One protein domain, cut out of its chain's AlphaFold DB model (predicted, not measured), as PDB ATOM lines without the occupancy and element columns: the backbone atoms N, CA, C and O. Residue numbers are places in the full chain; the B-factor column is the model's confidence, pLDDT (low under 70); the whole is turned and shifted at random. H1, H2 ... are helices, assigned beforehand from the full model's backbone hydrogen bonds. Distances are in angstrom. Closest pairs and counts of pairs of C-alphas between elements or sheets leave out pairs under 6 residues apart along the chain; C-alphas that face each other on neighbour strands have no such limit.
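AT A GLANCE: This is residues 2 to 85 of the 380 residues of an uncharacterized protein of Piromyces sp. (strain E2) (UniProt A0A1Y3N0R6). An elongated, loosely joined row of parts: a wide looping stretch with no named element, residues 2 to 32, fills one end, H1 and then H2 lead away from it like two steps, and the short helices H3, H4 and H5 form a small cluster at the other end. Residues 9 to 20 and 28 to 33 stick out with nothing near them, and H2 lies nearest to the middle. The printed part has 84 residues with five named helices, H1 to H5 in chain order, and no named strand. The class is all helix, although under half of the residues, 34 of 84, are in named elements. The whole is loose, with a radius of gyration of the C-alphas of 16.6 A and spans of 45, 29 and 22 A.

IN THESE COORDINATES: The printed part begins at Ile 2, C-alpha at (150.458, 162.153, 241.379), and has no named element up to residue 32. H1, the longest helix, is residues 33 to 42, 14.2 A from first to last C-alpha, beginning with C-alpha 33 at (148.005, 176.388, 236.485). H2 is residues 45 to 53, 12.0 A long. H3 is residues 62 to 66, 7.5 A, and H4 is residues 68 to 71, 5.0 A. H5 is residues 76 to 81, 8.6 A, ending with C-alpha 81 at (116.253, 162.091, 236.860).

HOW THE PARTS SIT: H1 touches no helix. It is close to but not clearly touching H2, with Tyr 41 and Thr 47 as the closest C-alphas at 6.9 A; they run the same way at a steep tilt of 44 degrees. H2 is close to but not clearly touching H3, with the C-alphas of Lys 49 and Leu 64 closest at 6.5 A. H2 and H4 only just touch, with 3 pairs of C-alphas within 8 A, the closest those of Met 53 and Val 70 at 6.4 A. H3 touches H5, with the C-alphas of Tyr 65 and Cys 76 closest at 5.2 A. H1 is apart from H3, H4 and H5, and H2 is apart from H5. In H1, H2 and H5 every O i to N i+4 pair is within hydrogen-bond range; in H3 it is 0 of 1, beside 2 of 2 O i to N i+3 pairs, and H4 is too short for an O i to N i+4 pair.

THE WHOLE: The two C-alphas farthest apart are those of Pro 15 and Thr 81, at 47.0 A. The printed part has no cut. The links H1 to H2, H3 to H4 and H4 to H5 are tight, and H2 to H3 is short. The mean pLDDT of the printed part is 75.5; residues 2 to 32 are under 70.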
ATOM      1  N   ILE A   2     150.808 162.324 239.966       42.00
ATOM      2  CA  ILE A   2     150.458 162.153 241.379       42.00
ATOM      3  C   ILE A   2     149.548 160.930 241.385       42.00
ATOM      4  O   ILE A   2     148.437 161.002 240.864       42.00
ATOM      5  N   ASP A   3     150.074 159.805 241.857       39.94
ATOM      6  CA  ASP A   3     149.284 158.608 242.121       39.94
ATOM      7  C   ASP A   3     148.533 158.807 243.443       39.94
ATOM      8  O   ASP A   3     149.147 158.964 244.495       39.94
ATOM      9  N   GLY A   4     147.203 158.816 243.365       46.75
ATOM     10  CA  GLY A   4     146.309 158.378 244.443       46.75
ATOM     11  C   GLY A   4     146.029 159.337 245.599       46.75
ATOM     12  O   GLY A   4     144.880 159.714 245.777       46.75
ATOM     13  N   ASP A   5     147.028 159.760 246.373       46.50
ATOM     14  CA  ASP A   5     146.784 160.156 247.778       46.50
ATOM     15  C   ASP A   5     147.307 161.562 248.137       46.50
ATOM     16  O   ASP A   5     148.029 161.768 249.113       46.50
ATOM     17  N   GLY A   6     146.979 162.571 247.325       53.41
ATOM     18  CA  GLY A   6     147.411 163.955 247.565       53.41
ATOM     19  C   GLY A   6     146.434 164.772 248.423       53.41
ATOM     20  O   GLY A   6     145.353 165.118 247.947       53.41
ATOM     21  N   LEU A   7     146.835 165.171 249.638       50.06
ATOM     22  CA  LEU A   7     146.110 166.146 250.470       50.06
ATOM     23  C   LEU A   7     146.703 167.558 250.279       50.06
ATOM     24  O   LEU A   7     147.890 167.781 250.516       50.06
ATOM     25  N   PHE A   8     145.891 168.535 249.864       54.09
ATOM     26  CA  PHE A   8     146.335 169.927 249.717       54.09
ATOM     27  C   PHE A   8     146.256 170.655 251.062       54.09
ATOM     28  O   PHE A   8     145.172 171.024 251.513       54.09
ATOM     29  N   ILE A   9     147.404 170.901 251.692       54.38
ATOM     30  CA  ILE A   9     147.487 171.625 252.967       54.38
ATOM     31  C   ILE A   9     148.158 172.983 252.735       54.38
ATOM     32  O   ILE A   9     149.189 173.084 252.069       54.38
ATOM     33  N   LYS A  10     147.590 174.057 253.299       47.25
ATOM     34  CA  LYS A  10     148.287 175.349 253.405       47.25
ATOM     35  C   LYS A  10     149.484 175.157 254.349       47.25
ATOM     36  O   LYS A  10     149.300 175.080 255.558       47.25
ATOM     37  N   TYR A  11     150.684 175.109 253.772       48.16
ATOM     38  CA  TYR A  11     151.985 174.840 254.410       48.16
ATOM     39  C   TYR A  11     152.275 175.616 255.717       48.16
ATOM     40  O   TYR A  11     153.069 175.176 256.534       48.16
ATOM     41  N   TRP A  12     151.602 176.738 255.977       48.16
ATOM     42  CA  TRP A  12     151.890 177.610 257.123       48.16
ATOM     43  C   TRP A  12     151.254 177.193 258.464       48.16
ATOM     44  O   TRP A  12     151.465 177.901 259.443       48.16
ATOM     45  N   TYR A  13     150.441 176.129 258.529       46.62
ATOM     46  CA  TYR A  13     149.585 175.867 259.707       46.62
ATOM     47  C   TYR A  13     149.780 174.525 260.427       46.62
ATOM     48  O   TYR A  13     149.078 174.276 261.404       46.62
ATOM     49  N   ILE A  14     150.710 173.667 259.996       53.97
ATOM     50  CA  ILE A  14     150.954 172.379 260.668       53.97
ATOM     51  C   ILE A  14     152.453 172.239 260.953       53.97
ATOM     52  O   ILE A  14     153.228 172.127 260.007       53.97
ATOM     53  N   PRO A  15     152.880 172.252 262.228       52.09
ATOM     54  CA  PRO A  15     154.299 172.250 262.584       52.09
ATOM     55  C   PRO A  15     154.999 170.889 262.408       52.09
ATOM     56  O   PRO A  15     156.210 170.816 262.585       52.09
ATOM     57  N   SER A  16     154.280 169.818 262.057       61.16
ATOM     58  CA  SER A  16     154.867 168.487 261.867       61.16
ATOM     59  C   SER A  16     153.955 167.574 261.041       61.16
ATOM     60  O   SER A  16     153.003 166.980 261.547       61.16
ATOM     61  N   ILE A  17     154.239 167.463 259.742       62.62
ATOM     62  CA  ILE A  17     153.652 166.425 258.887       62.62
ATOM     63  C   ILE A  17     154.426 165.125 259.146       62.62
ATOM     64  O   ILE A  17     155.645 165.139 259.292       62.62
ATOM     65  N   ASN A  18     153.711 164.004 259.259       68.31
ATOM     66  CA  ASN A  18     154.304 162.679 259.452       68.31
ATOM     67  C   ASN A  18     155.298 162.371 258.309       68.31
ATOM     68  O   ASN A  18     154.945 162.540 257.142       68.31
ATOM     69  N   GLU A  19     156.509 161.902 258.633       68.50
ATOM     70  CA  GLU A  19     157.611 161.645 257.679       68.50
ATOM     71  C   GLU A  19     157.247 160.677 256.540       68.50
ATOM     72  O   GLU A  19     157.914 160.637 255.509       68.50
ATOM     73  N   ASN A  20     156.159 159.921 256.691       68.19
ATOM     74  CA  ASN A  20     155.652 159.017 255.662       68.19
ATOM     75  C   ASN A  20     155.034 159.736 254.445       68.19
ATOM     76  O   ASN A  20     154.784 159.090 253.427       68.19
ATOM     77  N   PHE A  21     154.772 161.047 254.520       65.31
ATOM     78  CA  PHE A  21     154.224 161.810 253.399       65.31
ATOM     79  C   PHE A  21     155.327 162.450 252.555       65.31
ATOM     80  O   PHE A  21     156.220 163.133 253.052       65.31
ATOM     81  N   LYS A  22     155.243 162.256 251.237       57.88
ATOM     82  CA  LYS A  22     156.207 162.799 250.280       57.88
ATOM     83  C   LYS A  22     155.789 164.210 249.870       57.88
ATOM     84  O   LYS A  22     154.801 164.387 249.161       57.88
ATOM     85  N   GLU A  23     156.545 165.214 250.299       62.12
ATOM     86  CA  GLU A  23     156.293 166.597 249.900       62.12
ATOM     87  C   GLU A  23     156.756 166.847 248.459       62.12
ATOM     88  O   GLU A  23     157.854 166.466 248.048       62.12
ATOM     89  N   THR A  24     155.916 167.516 247.673       61.53
ATOM     90  CA  THR A  24     156.296 168.032 246.358       61.53
ATOM     91  C   THR A  24     155.885 169.489 246.249       61.53
ATOM     92  O   THR A  24     154.765 169.863 246.591       61.53
ATOM     93  N   ASN A  25     156.777 170.315 245.701       58.25
ATOM     94  CA  ASN A  25     156.424 171.679 245.339       58.25
ATOM     95  C   ASN A  25     155.320 171.638 244.276       58.25
ATOM     96  O   ASN A  25     155.466 170.987 243.237       58.25
ATOM     97  N   LEU A  26     154.210 172.332 244.537       57.75
ATOM     98  CA  LEU A  26     153.164 172.520 243.538       57.75
ATOM     99  C   LEU A  26     153.780 173.185 242.294       57.75
ATOM    100  O   LEU A  26     154.602 174.095 242.439       57.75
ATOM    101  N   PRO A  27     153.390 172.785 241.070       56.28
ATOM    102  CA  PRO A  27     153.845 173.423 239.837       56.28
ATOM    103  C   PRO A  27     153.214 174.821 239.721       56.28
ATOM    104  O   PRO A  27     152.236 175.027 239.007       56.28
ATOM    105  N   GLY A  28     153.737 175.770 240.499       54.59
ATOM    106  CA  GLY A  28     153.214 177.124 240.700       54.59
ATOM    107  C   GLY A  28     153.961 178.211 239.936       54.59
ATOM    108  O   GLY A  28     153.759 179.387 240.213       54.59
ATOM    109  N   ARG A  29     154.816 177.853 238.966       58.78
ATOM    110  CA  ARG A  29     155.542 178.848 238.151       58.78
ATOM    111  C   ARG A  29     154.620 179.701 237.273       58.78
ATOM    112  O   ARG A  29     155.007 180.803 236.905       58.78
ATOM    113  N   VAL A  30     153.414 179.222 236.959       62.31
ATOM    114  CA  VAL A  30     152.415 179.954 236.169       62.31
ATOM    115  C   VAL A  30     151.169 180.175 237.019       62.31
ATOM    116  O   VAL A  30     150.529 179.217 237.466       62.31
ATOM    117  N   LYS A  31     150.816 181.446 237.242       66.06
ATOM    118  CA  LYS A  31     149.620 181.840 237.997       66.06
ATOM    119  C   LYS A  31     148.383 181.186 237.367       66.06
ATOM    120  O   LYS A  31     148.113 181.386 236.191       66.06
ATOM    121  N   GLY A  32     147.653 180.391 238.151       65.25
ATOM    122  CA  GLY A  32     146.427 179.702 237.725       65.25
ATOM    123  C   GLY A  32     146.594 178.233 237.313       65.25
ATOM    124  O   GLY A  32     145.621 177.488 237.399       65.25
ATOM    125  N   LEU A  33     147.802 177.765 236.967       72.88
ATOM    126  CA  LEU A  33     148.005 176.388 236.485       72.88
ATOM    127  C   LEU A  33     147.854 175.339 237.600       72.88
ATOM    128  O   LEU A  33     147.230 174.300 237.394       72.88
ATOM    129  N   SER A  34     148.368 175.617 238.804       73.75
ATOM    130  CA  SER A  34     148.214 174.699 239.944       73.75
ATOM    131  C   SER A  34     146.759 174.598 240.402       73.75
ATOM    132  O   SER A  34     146.296 173.511 240.729       73.75
ATOM    133  N   ALA A  35     146.028 175.718 240.381       75.62
ATOM    134  CA  ALA A  35     144.606 175.742 240.710       75.62
ATOM    135  C   ALA A  35     143.789 174.960 239.672       75.62
ATOM    136  O   ALA A  35     142.960 174.138 240.049       75.62
ATOM    137  N   ALA A  36     144.077 175.146 238.379       81.62
ATOM    138  CA  ALA A  36     143.436 174.387 237.311       81.62
ATOM    139  C   ALA A  36     143.683 172.878 237.452       81.62
ATOM    140  O   ALA A  36     142.735 172.105 237.366       81.62
ATOM    141  N   LYS A  37     144.921 172.455 237.751       83.69
ATOM    142  CA  LYS A  37     145.245 171.032 237.934       83.69
ATOM    143  C   LYS A  37     144.587 170.429 239.179       83.69
ATOM    144  O   LYS A  37     144.154 169.281 239.140       83.69
ATOM    145  N   ALA A  38     144.487 171.194 240.266       82.69
ATOM    146  CA  ALA A  38     143.774 170.764 241.466       82.69
ATOM    147  C   ALA A  38     142.270 170.611 241.195       82.69
ATOM    148  O   ALA A  38     141.682 169.607 241.587       82.69
ATOM    149  N   ILE A  39     141.656 171.565 240.487       86.25
ATOM    150  CA  ILE A  39     140.249 171.472 240.074       86.25
ATOM    151  C   ILE A  39     140.045 170.277 239.145       86.25
ATOM    152  O   ILE A  39     139.134 169.495 239.385       86.25
ATOM    153  N   GLU A  40     140.891 170.097 238.131       89.75
ATOM    154  CA  GLU A  40     140.852 168.945 237.222       89.75
ATOM    155  C   GLU A  40     140.912 167.614 237.986       89.75
ATOM    156  O   GLU A  40     140.134 166.712 237.701       89.75
ATOM    157  N   TYR A  41     141.784 167.506 238.994       89.75
ATOM    158  CA  TYR A  41     141.855 166.330 239.859       89.75
ATOM    159  C   TYR A  41     140.569 166.133 240.677       89.75
ATOM    160  O   TYR A  41     139.938 165.080 240.585       89.75
ATOM    161  N   MET A  42     140.137 167.165 241.412       86.94
ATOM    162  CA  MET A  42     138.935 167.126 242.258       86.94
ATOM    163  C   MET A  42     137.658 166.839 241.458       86.94
ATOM    164  O   MET A  42     136.742 166.198 241.967       86.94
ATOM    165  N   THR A  43     137.587 167.309 240.212       91.06
ATOM    166  CA  THR A  43     136.446 167.117 239.299       91.06
ATOM    167  C   THR A  43     136.605 165.907 238.384       91.06
ATOM    168  O   THR A  43     135.724 165.633 237.568       91.06
ATOM    169  N   SER A  44     137.701 165.153 238.506       94.88
ATOM    170  CA  SER A  44     137.919 163.977 237.676       94.88
ATOM    171  C   SER A  44     136.884 162.897 237.999       94.88
ATOM    172  O   SER A  44     136.501 162.702 239.154       94.88
ATOM    173  N   LYS A  45     136.443 162.150 236.978       94.56
ATOM    174  CA  LYS A  45     135.467 161.062 237.169       94.56
ATOM    175  C   LYS A  45     135.942 160.025 238.183       94.56
ATOM    176  O   LYS A  45     135.125 159.526 238.942       94.56
ATOM    177  N   LYS A  46     137.243 159.714 238.197       94.38
ATOM    178  CA  LYS A  46     137.830 158.726 239.109       94.38
ATOM    179  C   LYS A  46     137.705 159.186 240.563       94.38
ATOM    180  O   LYS A  46     137.063 158.504 241.351       94.38
ATOM    181  N   THR A  47     138.219 160.375 240.875       92.75
ATOM    182  CA  THR A  47     138.167 160.945 242.230       92.75
ATOM    183  C   THR A  47     136.726 161.166 242.694       92.75
ATOM    184  O   THR A  47     136.378 160.851 243.826       92.75
ATOM    185  N   GLN A  48     135.848 161.648 241.809       94.06
ATOM    186  CA  GLN A  48     134.424 161.810 242.115       94.06
ATOM    187  C   GLN A  48     133.706 160.468 242.337       94.06
ATOM    188  O   GLN A  48     132.827 160.406 243.191       94.06
ATOM    189  N   LYS A  49     134.076 159.396 241.614       93.81
ATOM    190  CA  LYS A  49     133.553 158.036 241.838       93.81
ATOM    191  C   LYS A  49     133.996 157.503 243.199       93.81
ATOM    192  O   LYS A  49     133.147 157.039 243.947       93.81
ATOM    193  N   GLU A  50     135.280 157.608 243.534       92.12
ATOM    194  CA  GLU A  50     135.829 157.167 244.828       92.12
ATOM    195  C   GLU A  50     135.126 157.874 245.998       92.12
ATOM    196  O   GLU A  50     134.528 157.221 246.851       92.12
ATOM    197  N   LEU A  51     135.050 159.207 245.968       91.50
ATOM    198  CA  LEU A  51     134.389 159.985 247.023       91.50
ATOM    199  C   LEU A  51     132.873 159.722 247.122       91.50
ATOM    200  O   LEU A  51     132.292 159.826 248.206       91.50
ATOM    201  N   LEU A  52     132.226 159.385 245.999       89.69
ATOM    202  CA  LEU A  52     130.819 158.983 245.959       89.69
ATOM    203  C   LEU A  52     130.600 157.600 246.588       89.69
ATOM    204  O   LEU A  52     129.616 157.413 247.312       89.69
ATOM    205  N   MET A  53     131.508 156.654 246.333       88.19
ATOM    206  CA  MET A  53     131.480 155.304 246.908       88.19
ATOM    207  C   MET A  53     131.722 155.320 248.420       88.19
ATOM    208  O   MET A  53     131.048 154.589 249.147       88.19
ATOM    209  N   ASP A  54     132.577 156.224 248.899       89.06
ATOM    210  CA  ASP A  54     132.890 156.398 250.325       89.06
ATOM    211  C   ASP A  54     131.819 157.186 251.105       89.06
ATOM    212  O   ASP A  54     131.970 157.450 252.297       89.06
ATOM    213  N   ASN A  55     130.708 157.566 250.460       82.56
ATOM    214  CA  ASN A  55     129.636 158.397 251.029       82.56
ATOM    215  C   ASN A  55     130.078 159.798 251.491       82.56
ATOM    216  O   ASN A  55     129.333 160.455 252.220       82.56
ATOM    217  N   LEU A  56     131.247 160.271 251.063       78.12
ATOM    218  CA  LEU A  56     131.784 161.571 251.468       78.12
ATOM    219  C   LEU A  56     131.141 162.725 250.695       78.12
ATOM    220  O   LEU A  56     130.999 163.822 251.237       78.12
ATOM    221  N   LEU A  57     130.738 162.493 249.441       84.88
ATOM    222  CA  LEU A  57     130.032 163.492 248.643       84.88
ATOM    223  C   LEU A  57     129.072 162.886 247.621       84.88
ATOM    224  O   LEU A  57     129.173 161.731 247.221       84.88
ATOM    225  N   THR A  58     128.159 163.730 247.159       86.75
ATOM    226  CA  THR A  58     127.286 163.460 246.023       86.75
ATOM    227  C   THR A  58     127.870 164.134 244.786       86.75
ATOM    228  O   THR A  58     128.091 165.343 244.798       86.75
ATOM    229  N   SER A  59     128.161 163.366 243.734       88.81
ATOM    230  CA  SER A  59     128.797 163.918 242.541       88.81
ATOM    231  C   SER A  59     127.787 164.644 241.657       88.81
ATOM    232  O   SER A  59     126.667 164.188 241.458       88.81
ATOM    233  N   ALA A  60     128.205 165.757 241.059       85.88
ATOM    234  CA  ALA A  60     127.417 166.451 240.044       85.88
ATOM    235  C   ALA A  60     127.587 165.851 238.634       85.88
ATOM    236  O   ALA A  60     127.031 166.391 237.684       85.88
ATOM    237  N   ILE A  61     128.378 164.778 238.470       90.06
ATOM    238  CA  ILE A  61     128.660 164.153 237.171       90.06
ATOM    239  C   ILE A  61     127.615 163.059 236.891       90.06
ATOM    240  O   ILE A  61     127.747 161.960 237.437       90.06
ATOM    241  N   PRO A  62     126.635 163.276 235.988       88.06
ATOM    242  CA  PRO A  62     125.533 162.329 235.794       88.06
ATOM    243  C   PRO A  62     126.013 160.947 235.346       88.06
ATOM    244  O   PRO A  62     125.518 159.929 235.809       88.06
ATOM    245  N   SER A  63     127.070 160.893 234.525       91.75
ATOM    246  CA  SER A  63     127.585 159.625 233.997       91.75
ATOM    247  C   SER A  63     128.089 158.645 235.062       91.75
ATOM    248  O   SER A  63     128.254 157.473 234.749       91.75
ATOM    249  N   LEU A  64     128.381 159.104 236.286       93.00
ATOM    250  CA  LEU A  64     128.782 158.213 237.382       93.00
ATOM    251  C   LEU A  64     127.609 157.382 237.914       93.00
ATOM    252  O   LEU A  64     127.820 156.278 238.402       93.00
ATOM    253  N   TYR A  65     126.378 157.871 237.763       92.38
ATOM    254  CA  TYR A  65     125.156 157.183 238.182       92.38
ATOM    255  C   TYR A  65     124.627 156.201 237.125       92.38
ATOM    256  O   TYR A  65     123.542 155.644 237.281       92.38
ATOM    257  N   HIS A  66     125.381 155.974 236.047       92.19
ATOM    258  CA  HIS A  66     125.161 154.862 235.119       92.19
ATOM    259  C   HIS A  66     126.063 153.660 235.424       92.19
ATOM    260  O   HIS A  66     125.917 152.615 234.796       92.19
ATOM    261  N   ASP A  67     127.000 153.801 236.364       93.69
ATOM    262  CA  ASP A  67     127.902 152.725 236.750       93.69
ATOM    263  C   ASP A  67     127.200 151.774 237.742       93.69
ATOM    264  O   ASP A  67     126.807 152.203 238.833       93.69
ATOM    265  N   PRO A  68     127.037 150.481 237.403       91.75
ATOM    266  CA  PRO A  68     126.328 149.528 238.252       91.75
ATOM    267  C   PRO A  68     126.990 149.327 239.623       91.75
ATOM    268  O   PRO A  68     126.292 149.014 240.588       91.75
ATOM    269  N   GLU A  69     128.304 149.541 239.749       92.62
ATOM    270  CA  GLU A  69     128.998 149.451 241.042       92.62
ATOM    271  C   GLU A  69     128.575 150.575 241.987       92.62
ATOM    272  O   GLU A  69     128.362 150.344 243.178       92.62
ATOM    273  N   VAL A  70     128.395 151.781 241.441       91.94
ATOM    274  CA  VAL A  70     127.925 152.955 242.185       91.94
ATOM    275  C   VAL A  70     126.480 152.759 242.623       91.94
ATOM    276  O   VAL A  70     126.127 153.000 243.779       91.94
ATOM    277  N   CYS A  71     125.647 152.248 241.719       90.00
ATOM    278  CA  CYS A  71     124.217 152.077 241.957       90.00
ATOM    279  C   CYS A  71     123.869 150.897 242.864       90.00
ATOM    280  O   CYS A  71     122.746 150.817 243.353       90.00
ATOM    281  N   LYS A  72     124.832 150.022 243.173       89.31
ATOM    282  CA  LYS A  72     124.652 148.963 244.172       89.31
ATOM    283  C   LYS A  72     124.414 149.523 245.580       89.31
ATOM    284  O   LYS A  72     123.662 148.932 246.349       89.31
ATOM    285  N   ASN A  73     125.031 150.665 245.894       82.25
ATOM    286  CA  ASN A  73     125.011 151.274 247.229       82.25
ATOM    287  C   ASN A  73     124.317 152.654 247.258       82.25
ATOM    288  O   ASN A  73     124.287 153.301 248.307       82.25
ATOM    289  N   LYS A  74     123.782 153.138 246.125       83.88
ATOM    290  CA  LYS A  74     123.223 154.495 245.965       83.88
ATOM    291  C   LYS A  74     121.928 154.502 245.156       83.88
ATOM    292  O   LYS A  74     121.739 153.691 244.260       83.88
ATOM    293  N   ILE A  75     121.069 155.490 245.420       86.31
ATOM    294  CA  ILE A  75     119.795 155.682 244.707       86.31
ATOM    295  C   ILE A  75     120.048 156.417 243.381       86.31
ATOM    296  O   ILE A  75     119.792 157.612 243.256       86.31
ATOM    297  N   CYS A  76     120.596 155.714 242.390       88.25
ATOM    298  CA  CYS A  76     120.930 156.295 241.085       88.25
ATOM    299  C   CYS A  76     119.713 156.742 240.265       88.25
ATOM    300  O   CYS A  76     119.831 157.692 239.497       88.25
ATOM    301  N   ASP A  77     118.552 156.104 240.433       87.44
ATOM    302  CA  ASP A  77     117.348 156.415 239.645       87.44
ATOM    303  C   ASP A  77     116.892 157.864 239.845       87.44
ATOM    304  O   ASP A  77     116.571 158.574 238.891       87.44
ATOM    305  N   ILE A  78     116.945 158.337 241.092       83.25
ATOM    306  CA  ILE A  78     116.649 159.732 241.426       83.25
ATOM    307  C   ILE A  78     117.748 160.641 240.866       83.25
ATOM    308  O   ILE A  78     117.462 161.652 240.237       83.25
ATOM    309  N   MET A  79     119.018 160.269 241.026       85.75
ATOM    310  CA  MET A  79     120.140 161.116 240.600       85.75
ATOM    311  C   MET A  79     120.212 161.300 239.082       85.75
ATOM    312  O   MET A  79     120.567 162.381 238.619       85.75
ATOM    313  N   ASN A  80     119.811 160.287 238.313       82.25
ATOM    314  CA  ASN A  80     119.711 160.358 236.856       82.25
ATOM    315  C   ASN A  80     118.504 161.176 236.370       82.25
ATOM    316  O   ASN A  80     118.492 161.612 235.220       82.25
ATOM    317  N   THR A  81     117.491 161.377 237.217       83.19
ATOM    318  CA  THR A  81     116.253 162.091 236.860       83.19
ATOM    319  C   THR A  81     116.187 163.512 237.414       83.19
ATOM    320  O   THR A  81     115.387 164.313 236.923       83.19
ATOM    321  N   ILE A  82     117.036 163.869 238.385       82.44
ATOM    322  CA  ILE A  82     117.121 165.236 238.903       82.44
ATOM    323  C   ILE A  82     117.546 166.186 237.779       82.44
ATOM    324  O   ILE A  82     118.655 166.126 237.249       82.44
ATOM    325  N   GLN A  83     116.668 167.133 237.466       77.50
ATOM    326  CA  GLN A  83     117.001 168.294 236.654       77.50
ATOM    327  C   GLN A  83     117.463 169.415 237.582       77.50
ATOM    328  O   GLN A  83     116.683 169.947 238.372       77.50
ATOM    329  N   LEU A  84     118.743 169.779 237.498       71.94
ATOM    330  CA  LEU A  84     119.250 170.956 238.196       71.94
ATOM    331  C   LEU A  84     118.656 172.203 237.539       71.94
ATOM    332  O   LEU A  84     119.039 172.575 236.431       71.94
ATOM    333  N   VAL A  85     117.714 172.848 238.222       72.50
ATOM    334  CA  VAL A  85     117.180 174.136 237.784       72.50
ATOM    335  C   VAL A  85     118.153 175.220 238.246       72.50
ATOM    336  O   VAL A  85     118.357 175.376 239.455       72.50
TER     337      VAL A  85